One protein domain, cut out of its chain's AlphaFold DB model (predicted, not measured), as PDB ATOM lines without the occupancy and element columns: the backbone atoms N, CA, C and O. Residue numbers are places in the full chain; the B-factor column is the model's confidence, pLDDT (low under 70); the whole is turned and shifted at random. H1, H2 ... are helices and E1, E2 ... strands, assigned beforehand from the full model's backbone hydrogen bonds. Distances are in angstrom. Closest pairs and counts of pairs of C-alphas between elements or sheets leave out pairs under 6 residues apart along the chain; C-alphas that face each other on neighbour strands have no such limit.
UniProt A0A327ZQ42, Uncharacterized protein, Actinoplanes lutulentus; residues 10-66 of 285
ATOM      1  N   ASP A  10      34.128  -8.160 -45.459       96.50
ATOM      2  CA  ASP A  10      33.087  -7.281 -44.915       96.50
ATOM      3  C   ASP A  10      32.789  -7.563 -43.436       96.50
ATOM      4  O   ASP A  10      32.139  -6.758 -42.783       96.50
ATOM      5  N   VAL A  11      33.275  -8.658 -42.851       98.06
ATOM      6  CA  VAL A  11      33.049  -8.935 -41.426       98.06
ATOM      7  C   VAL A  11      34.160  -8.301 -40.589       98.06
ATOM      8  O   VAL A  11      35.337  -8.633 -40.734       98.06
ATOM      9  N   LEU A  12      33.784  -7.415 -39.665       98.25
ATOM     10  CA  LEU A  12      34.648  -6.944 -38.583       98.25
ATOM     11  C   LEU A  12      34.382  -7.773 -37.332       98.25
ATOM     12  O   LEU A  12      33.241  -7.855 -36.871       98.25
ATOM     13  N   VAL A  13      35.431  -8.359 -36.764       97.81
ATOM     14  CA  VAL A  13      35.376  -8.949 -35.427       97.81
ATOM     15  C   VAL A  13      35.767  -7.896 -34.400       97.81
ATOM     16  O   VAL A  13      36.750  -7.174 -34.572       97.81
ATOM     17  N   VAL A  14      34.969  -7.799 -33.342       97.62
ATOM     18  CA  VAL A  14      35.167  -6.844 -32.255       97.62
ATOM     19  C   VAL A  14      35.755  -7.588 -31.068       97.62
ATOM     20  O   VAL A  14      35.169  -8.552 -30.572       97.62
ATOM     21  N   ILE A  15      36.923  -7.147 -30.623       96.00
ATOM     22  CA  ILE A  15      37.652  -7.703 -29.489       96.00
ATOM     23  C   ILE A  15      37.525  -6.727 -28.322       96.00
ATOM     24  O   ILE A  15      38.031  -5.606 -28.398       96.00
ATOM     25  N   GLY A  16      36.894  -7.171 -27.235       92.12
ATOM     26  CA  GLY A  16      36.783  -6.376 -26.017       92.12
ATOM     27  C   GLY A  16      38.133  -6.207 -25.328       92.12
ATOM     28  O   GLY A  16      38.877  -7.171 -25.111       92.12
ATOM     29  N   HIS A  17      38.462  -4.972 -24.959       87.38
ATOM     30  CA  HIS A  17      39.618  -4.664 -24.121       87.38
ATOM     31  C   HIS A  17      39.211  -3.671 -23.027       87.38
ATOM     32  O   HIS A  17      38.480  -2.727 -23.316       87.38
ATOM     33  N   PRO A  18      39.769  -3.764 -21.803       88.06
ATOM     34  CA  PRO A  18      39.494  -2.816 -20.714       88.06
ATOM     35  C   PRO A  18      39.645  -1.311 -21.009       88.06
ATOM     36  O   PRO A  18      39.252  -0.503 -20.173       88.06
ATOM     37  N   TRP A  19      40.255  -0.922 -22.133       88.94
ATOM     38  CA  TRP A  19      40.517   0.482 -22.478       88.94
ATOM     39  C   TRP A  19      39.790   0.937 -23.748       88.94
ATOM     40  O   TRP A  19      39.487   2.121 -23.860       88.94
ATOM     41  N   SER A  20      39.504   0.029 -24.682       92.44
ATOM     42  CA  SER A  20      38.768   0.309 -25.918       92.44
ATOM     43  C   SER A  20      38.515  -0.983 -26.682       92.44
ATOM     44  O   SER A  20      39.402  -1.832 -26.735       92.44
ATOM     45  N   ASP A  21      37.387  -1.098 -27.364       95.81
ATOM     46  CA  ASP A  21      37.179  -2.213 -28.287       95.81
ATOM     47  C   ASP A  21      38.084  -2.073 -29.519       95.81
ATOM     48  O   ASP A  21      38.330  -0.967 -30.011       95.81
ATOM     49  N   PHE A  22      38.590  -3.203 -30.011       95.50
ATOM     50  CA  PHE A  22      39.387  -3.269 -31.234       95.50
ATOM     51  C   PHE A  22      38.597  -3.967 -32.330       95.50
ATOM     52  O   PHE A  22      38.073  -5.059 -32.126       95.50
ATOM     53  N   GLU A  23      38.544  -3.351 -33.506       97.56
ATOM     54  CA  GLU A  23      37.863  -3.902 -34.673       97.56
ATOM     55  C   GLU A  23      38.905  -4.346 -35.690       97.56
ATOM     56  O   GLU A  23      39.709  -3.533 -36.147       97.56
ATOM     57  N   VAL A  24      38.888  -5.625 -36.054       96.81
ATOM     58  CA  VAL A  24      39.787  -6.168 -37.079       96.81
ATOM     59  C   VAL A  24      38.986  -6.931 -38.138       96.81
ATOM     60  O   VAL A  24      37.957  -7.528 -37.811       96.81
ATOM     61  N   PRO A  25      39.396  -6.906 -39.420       97.06
ATOM     62  CA  PRO A  25      38.809  -7.774 -40.436       97.06
ATOM     63  C   PRO A  25      38.846  -9.243 -40.002       97.06
ATOM     64  O   PRO A  25      39.852  -9.714 -39.470       97.06
ATOM     65  N   LEU A  26      37.785  -9.997 -40.295       96.94
ATOM     66  CA  LEU A  26      37.741 -11.431 -40.011       96.94
ATOM     67  C   LEU A  26      38.882 -12.180 -40.715       96.94
ATOM     68  O   LEU A  26      39.473 -13.079 -40.126       96.94
ATOM     69  N   THR A  27      39.246 -11.788 -41.936       95.62
ATOM     70  CA  THR A  27      40.378 -12.372 -42.671       95.62
ATOM     71  C   THR A  27      41.720 -12.148 -41.969       95.62
ATOM     72  O   THR A  27      42.530 -13.073 -41.880       95.62
ATOM     73  N   GLU A  28      41.936 -10.967 -41.386       93.88
ATOM     74  CA  GLU A  28      43.123 -10.667 -40.575       93.88
ATOM     75  C   GLU A  28      43.133 -11.472 -39.271       93.88
ATOM     76  O   GLU A  28      44.149 -12.078 -38.922       93.88
ATOM     77  N   TRP A  29      41.991 -11.554 -38.584       94.56
ATOM     78  CA  TRP A  29      41.838 -12.374 -37.384       94.56
ATOM     79  C   TRP A  29      42.079 -13.862 -37.658       94.56
ATOM     80  O   TRP A  29      42.770 -14.533 -36.897       94.56
ATOM     81  N   MET A  30      41.569 -14.396 -38.768       93.75
ATOM     82  CA  MET A  30      41.818 -15.783 -39.159       93.75
ATOM     83  C   MET A  30      43.310 -16.040 -39.402       93.75
ATOM     84  O   MET A  30      43.808 -17.102 -39.034       93.75
ATOM     85  N   SER A  31      44.030 -15.063 -39.960       90.25
ATOM     86  CA  SER A  31      45.466 -15.179 -40.232       90.25
ATOM     87  C   SER A  31      46.347 -15.045 -38.987       90.25
ATOM     88  O   SER A  31      47.393 -15.686 -38.925       90.25
ATOM     89  N   THR A  32      45.983 -14.181 -38.038       87.88
ATOM     90  CA  THR A  32      46.852 -13.800 -36.906       87.88
ATOM     91  C   THR A  32      46.402 -14.395 -35.572       87.88
ATOM     92  O   THR A  32      47.229 -14.718 -34.716       87.88
ATOM     93  N   GLY A  33      45.094 -14.590 -35.408       90.50
ATOM     94  CA  GLY A  33      44.472 -15.127 -34.210       90.50
ATOM     95  C   GLY A  33      44.597 -14.213 -32.985       90.50
ATOM     96  O   GLY A  33      44.841 -13.014 -33.108       90.50
ATOM     97  N   PRO A  34      44.466 -14.770 -31.769       87.75
ATOM     98  CA  PRO A  34      44.545 -14.012 -30.514       87.75
ATOM     99  C   PRO A  34      45.956 -13.507 -30.162       87.75
ATOM    100  O   PRO A  34      46.151 -12.857 -29.127       87.75
ATOM    101  N   GLY A  35      46.964 -13.840 -30.974       81.00
ATOM    102  CA  GLY A  35      48.364 -13.586 -30.661       81.00
ATOM    103  C   GLY A  35      48.796 -14.247 -29.337       81.00
ATOM    104  O   GLY A  35      48.332 -15.342 -29.012       81.00
ATOM    105  N   PRO A  36      49.666 -13.605 -28.531       72.25
ATOM    106  CA  PRO A  36      50.208 -14.202 -27.306       72.25
ATOM    107  C   PRO A  36      49.197 -14.303 -26.150       72.25
ATOM    108  O   PRO A  36      49.477 -14.944 -25.139       72.25
ATOM    109  N   ARG A  37      48.027 -13.661 -26.251       76.06
ATOM    110  CA  ARG A  37      47.033 -13.616 -25.172       76.06
ATOM    111  C   ARG A  37      45.927 -14.643 -25.431       76.06
ATOM    112  O   ARG A  37      44.897 -14.318 -26.007       76.06
ATOM    113  N   HIS A  38      46.098 -15.870 -24.934       71.12
ATOM    114  CA  HIS A  38      45.209 -17.016 -25.230       71.12
ATOM    115  C   HIS A  38      43.722 -16.795 -24.922       71.12
ATOM    116  O   HIS A  38      42.863 -17.468 -25.487       71.12
ATOM    117  N   GLY A  39      43.421 -15.912 -23.967       77.06
ATOM    118  CA  GLY A  39      42.056 -15.618 -23.542       77.06
ATOM    119  C   GLY A  39      41.308 -14.656 -24.461       77.06
ATOM    120  O   GLY A  39      40.103 -14.504 -24.282       77.06
ATOM    121  N   ILE A  40      41.993 -14.014 -25.416       89.19
ATOM    122  CA  ILE A  40      41.366 -13.060 -26.332       89.19
ATOM    123  C   ILE A  40      40.450 -13.803 -27.292       89.19
ATOM    124  O   ILE A  40      40.876 -14.716 -27.991       89.19
ATOM    125  N   ARG A  41      39.197 -13.374 -27.361       93.62
ATOM    126  CA  ARG A  41      38.204 -13.882 -28.302       93.62
ATOM    127  C   ARG A  41      37.404 -12.715 -28.875       93.62
ATOM    128  O   ARG A  41      37.302 -11.689 -28.201       93.62
ATOM    129  N   PRO A  42      36.813 -12.864 -30.066       96.50
ATOM    130  CA  PRO A  42      35.781 -11.955 -30.532       96.50
ATOM    131  C   PRO A  42      34.607 -11.952 -29.545       96.50
ATOM    132  O   PRO A  42      34.116 -13.011 -29.153       96.50
ATOM    133  N   GLU A  43      34.166 -10.767 -29.137       96.12
ATOM    134  CA  GLU A  43      32.980 -10.579 -28.291       96.12
ATOM    135  C   GLU A  43      31.731 -10.303 -29.125       96.12
ATOM    136  O   GLU A  43      30.624 -10.691 -28.753       96.12
ATOM    137  N   SER A  44      31.906  -9.673 -30.286       97.00
ATOM    138  CA  SER A  44      30.851  -9.495 -31.279       97.00
ATOM    139  C   SER A  44      31.427  -9.465 -32.696       97.00
ATOM    140  O   SER A  44      32.644  -9.477 -32.900       97.00
ATOM    141  N   ALA A  45      30.541  -9.467 -33.688       98.00
ATOM    142  CA  ALA A  45      30.882  -9.240 -35.083       98.00
ATOM    143  C   ALA A  45      29.935  -8.182 -35.657       98.00
ATOM    144  O   ALA A  45      28.813  -8.029 -35.171       98.00
ATOM    145  N   LYS A  46      30.361  -7.459 -36.691       98.19
ATOM    146  CA  LYS A  46      29.507  -6.515 -37.421       98.19
ATOM    147  C   LYS A  46      29.910  -6.415 -38.888       98.19
ATOM    148  O   LYS A  46      31.054  -6.712 -39.229       98.19
ATOM    149  N   SER A  47      28.989  -5.990 -39.748       98.00
ATOM    150  CA  SER A  47      29.327  -5.659 -41.137       98.00
ATOM    151  C   SER A  47      30.149  -4.372 -41.172       98.00
ATOM    152  O   SER A  47      29.827  -3.390 -40.501       98.00
ATOM    153  N   ARG A  48      31.214  -4.359 -41.970       97.38
ATOM    154  CA  ARG A  48      32.051  -3.190 -42.239       97.38
ATOM    155  C   ARG A  48      31.278  -2.158 -43.044       97.38
ATOM    156  O   ARG A  48      31.389  -0.969 -42.758       97.38
ATOM    157  N   THR A  49      30.523  -2.605 -44.044       97.00
ATOM    158  CA  THR A  49      29.800  -1.723 -44.962       97.00
ATOM    159  C   THR A  49      28.578  -1.089 -44.304       97.00
ATOM    160  O   THR A  49      28.346   0.105 -44.492       97.00
ATOM    161  N   THR A  50      27.796  -1.852 -43.531       97.06
ATOM    162  CA  THR A  50      26.551  -1.340 -42.926       97.06
ATOM    163  C   THR A  50      26.704  -0.926 -41.465       97.06
ATOM    164  O   THR A  50      25.886  -0.166 -40.955       97.06
ATOM    165  N   GLY A  51      27.740  -1.411 -40.774       97.19
ATOM    166  CA  GLY A  51      27.903  -1.243 -39.329       97.19
ATOM    167  C   GLY A  51      26.942  -2.094 -38.492       97.19
ATOM    168  O   GLY A  51      26.996  -2.026 -37.264       97.19
ATOM    169  N   GLU A  52      26.066  -2.884 -39.120       97.94
ATOM    170  CA  GLU A  52      25.052  -3.667 -38.416       97.94
ATOM    171  C   GLU A  52      25.681  -4.819 -37.623       97.94
ATOM    172  O   GLU A  52      26.598  -5.482 -38.124       97.94
ATOM    173  N   PRO A  53      25.187  -5.096 -36.401       97.94
ATOM    174  CA  PRO A  53      25.665  -6.216 -35.607       97.94
ATOM    175  C   PRO A  53      25.329  -7.544 -36.293       97.94
ATOM    176  O   PRO A  53      24.210  -7.773 -36.749       97.94
ATOM    177  N   LEU A  54      26.305  -8.444 -36.315       97.31
ATOM    178  CA  LEU A  54      26.196  -9.798 -36.838       97.31
ATOM    179  C   LEU A  54      26.269 -10.804 -35.688       97.31
ATOM    180  O   LEU A  54      26.927 -10.582 -34.668       97.31
ATOM    181  N   ALA A  55      25.614 -11.950 -35.857       96.50
ATOM    182  CA  ALA A  55      25.761 -13.053 -34.915       96.50
ATOM    183  C   ALA A  55      27.209 -13.568 -34.924       96.50
ATOM    184  O   ALA A  55      27.788 -13.745 -35.991       96.50
ATOM    185  N   LEU A  56      27.775 -13.915 -33.761       95.19
ATOM    186  CA  LEU A  56      29.118 -14.522 -33.674       95.19
ATOM    187  C   LEU A  56      29.260 -15.808 -34.504       95.19
ATOM    188  O   LEU A  56      30.371 -16.215 -34.842       95.19
ATOM    189  N   THR A  57      28.143 -16.442 -34.867       95.38
ATOM    190  CA  THR A  57      28.129 -17.635 -35.708       95.38
ATOM    191  C   THR A  57      28.672 -17.412 -37.118       95.38
ATOM    192  O   THR A  57      29.073 -18.394 -37.740       95.38
ATOM    193  N   VAL A  58      28.762 -16.159 -37.590       96.31
ATOM    194  CA  VAL A  58      29.426 -15.816 -38.863       96.31
ATOM    195  C   VAL A  58      30.929 -16.104 -38.835       96.31
ATOM    196  O   VAL A  58      31.528 -16.369 -39.874       96.31
ATOM    197  N   ILE A  59      31.545 -16.100 -37.648       96.94
ATOM    198  CA  ILE A  59      32.938 -16.497 -37.451       96.94
ATOM    199  C   ILE A  59      32.970 -18.032 -37.428       96.94
ATOM    200  O   ILE A  59      32.276 -18.635 -36.591       96.94
ATOM    201  N   PRO A  60      33.753 -18.706 -38.292       96.56
ATOM    202  CA  PRO A  60      33.819 -20.161 -38.268       96.56
ATOM    203  C   PRO A  60      34.334 -20.648 -36.911       96.56
ATOM    204  O   PRO A  60      35.250 -20.052 -36.347       96.56
ATOM    205  N   VAL A  61      33.759 -21.740 -36.396       95.94
ATOM    206  CA  VAL A  61      33.994 -22.207 -35.016       95.94
ATOM    207  C   VAL A  61      35.482 -22.315 -34.668       95.94
ATOM    208  O   VAL A  61      35.890 -21.819 -33.628       95.94
ATOM    209  N   ALA A  62      36.318 -22.834 -35.573       94.62
ATOM    210  CA  ALA A  62      37.761 -22.978 -35.360       94.62
ATOM    211  C   ALA A  62      38.485 -21.658 -35.030       94.62
ATOM    212  O   ALA A  62      39.515 -21.686 -34.365       94.62
ATOM    213  N   TYR A  63      37.938 -20.513 -35.451       95.12
ATOM    214  CA  TYR A  63      38.532 -19.190 -35.268       95.12
ATOM    215  C   TYR A  63      37.869 -18.372 -34.154       95.12
ATOM    216  O   TYR A  63      38.227 -17.216 -33.966       95.12
ATOM    217  N   ARG A  64      36.907 -18.905 -33.394       95.12
ATOM    218  CA  ARG A  64      36.247 -18.114 -32.336       95.12
ATOM    219  C   ARG A  64      37.110 -17.940 -31.088       95.12
ATOM    220  O   ARG A  64      36.956 -16.952 -30.382       95.12
ATOM    221  N   ASN A  65      38.007 -18.884 -30.803       93.06
ATOM    222  CA  ASN A  65      38.810 -18.937 -29.570       93.06
ATOM    223  C   ASN A  65      37.989 -18.793 -28.261       93.06
ATOM    224  O   ASN A  65      38.495 -18.402 -27.205       93.06
ATOM    225  N   ASP A  66      36.699 -19.109 -28.326       92.19
ATOM    226  CA  ASP A  66      35.802 -19.252 -27.186       92.19
ATOM    227  C   ASP A  66      35.962 -20.636 -26.526       92.19
ATOM    228  O   ASP A  66      36.814 -21.442 -26.900       92.19
TER     229      ASP A  66
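AT A GLANCE: This is residues 10 to 66 of the 285 residues of an uncharacterized protein of Actinoplanes lutulentus (UniProt A0A327ZQ42). With little regular structure, this is an antiparallel sheet, in order E2, E1, E3, with helix H1 over one face and a tail, residues 48 to 66. Of 57 printed residues, 22 form E1, E2, H1 and E3, in that order; the class is mixed. It is compact, radius of gyration of the C-alphas 10.5 A, spans 31 by 27 by 17 A.

IN THESE COORDINATES: Find E1, residues 11 to 15, from C-alpha 11 (33.049, -8.935, -41.426). E2, residues 22 to 25, leads into H1, residues 26 to 32. E3, residues 42 to 47, runs 13.9 A to C-alpha 47 (29.327, -5.659, -41.137).

HOW THE PARTS SIT: E1 has antiparallel neighbours E2, in a hairpin, with N 15 and O 22 2.8 A apart, and E3, with N 12 and O 46 2.9 A apart. H1, every O i to N i+4 pair within hydrogen-bond range, is on the sheet, height 7.6 A. E2, H1, E3 form a split strand-helix-strand unit, E1 between its strands, crossover right-handed.

THE WHOLE: The printed part has no cut; no printed residue is under 70 in pLDDT.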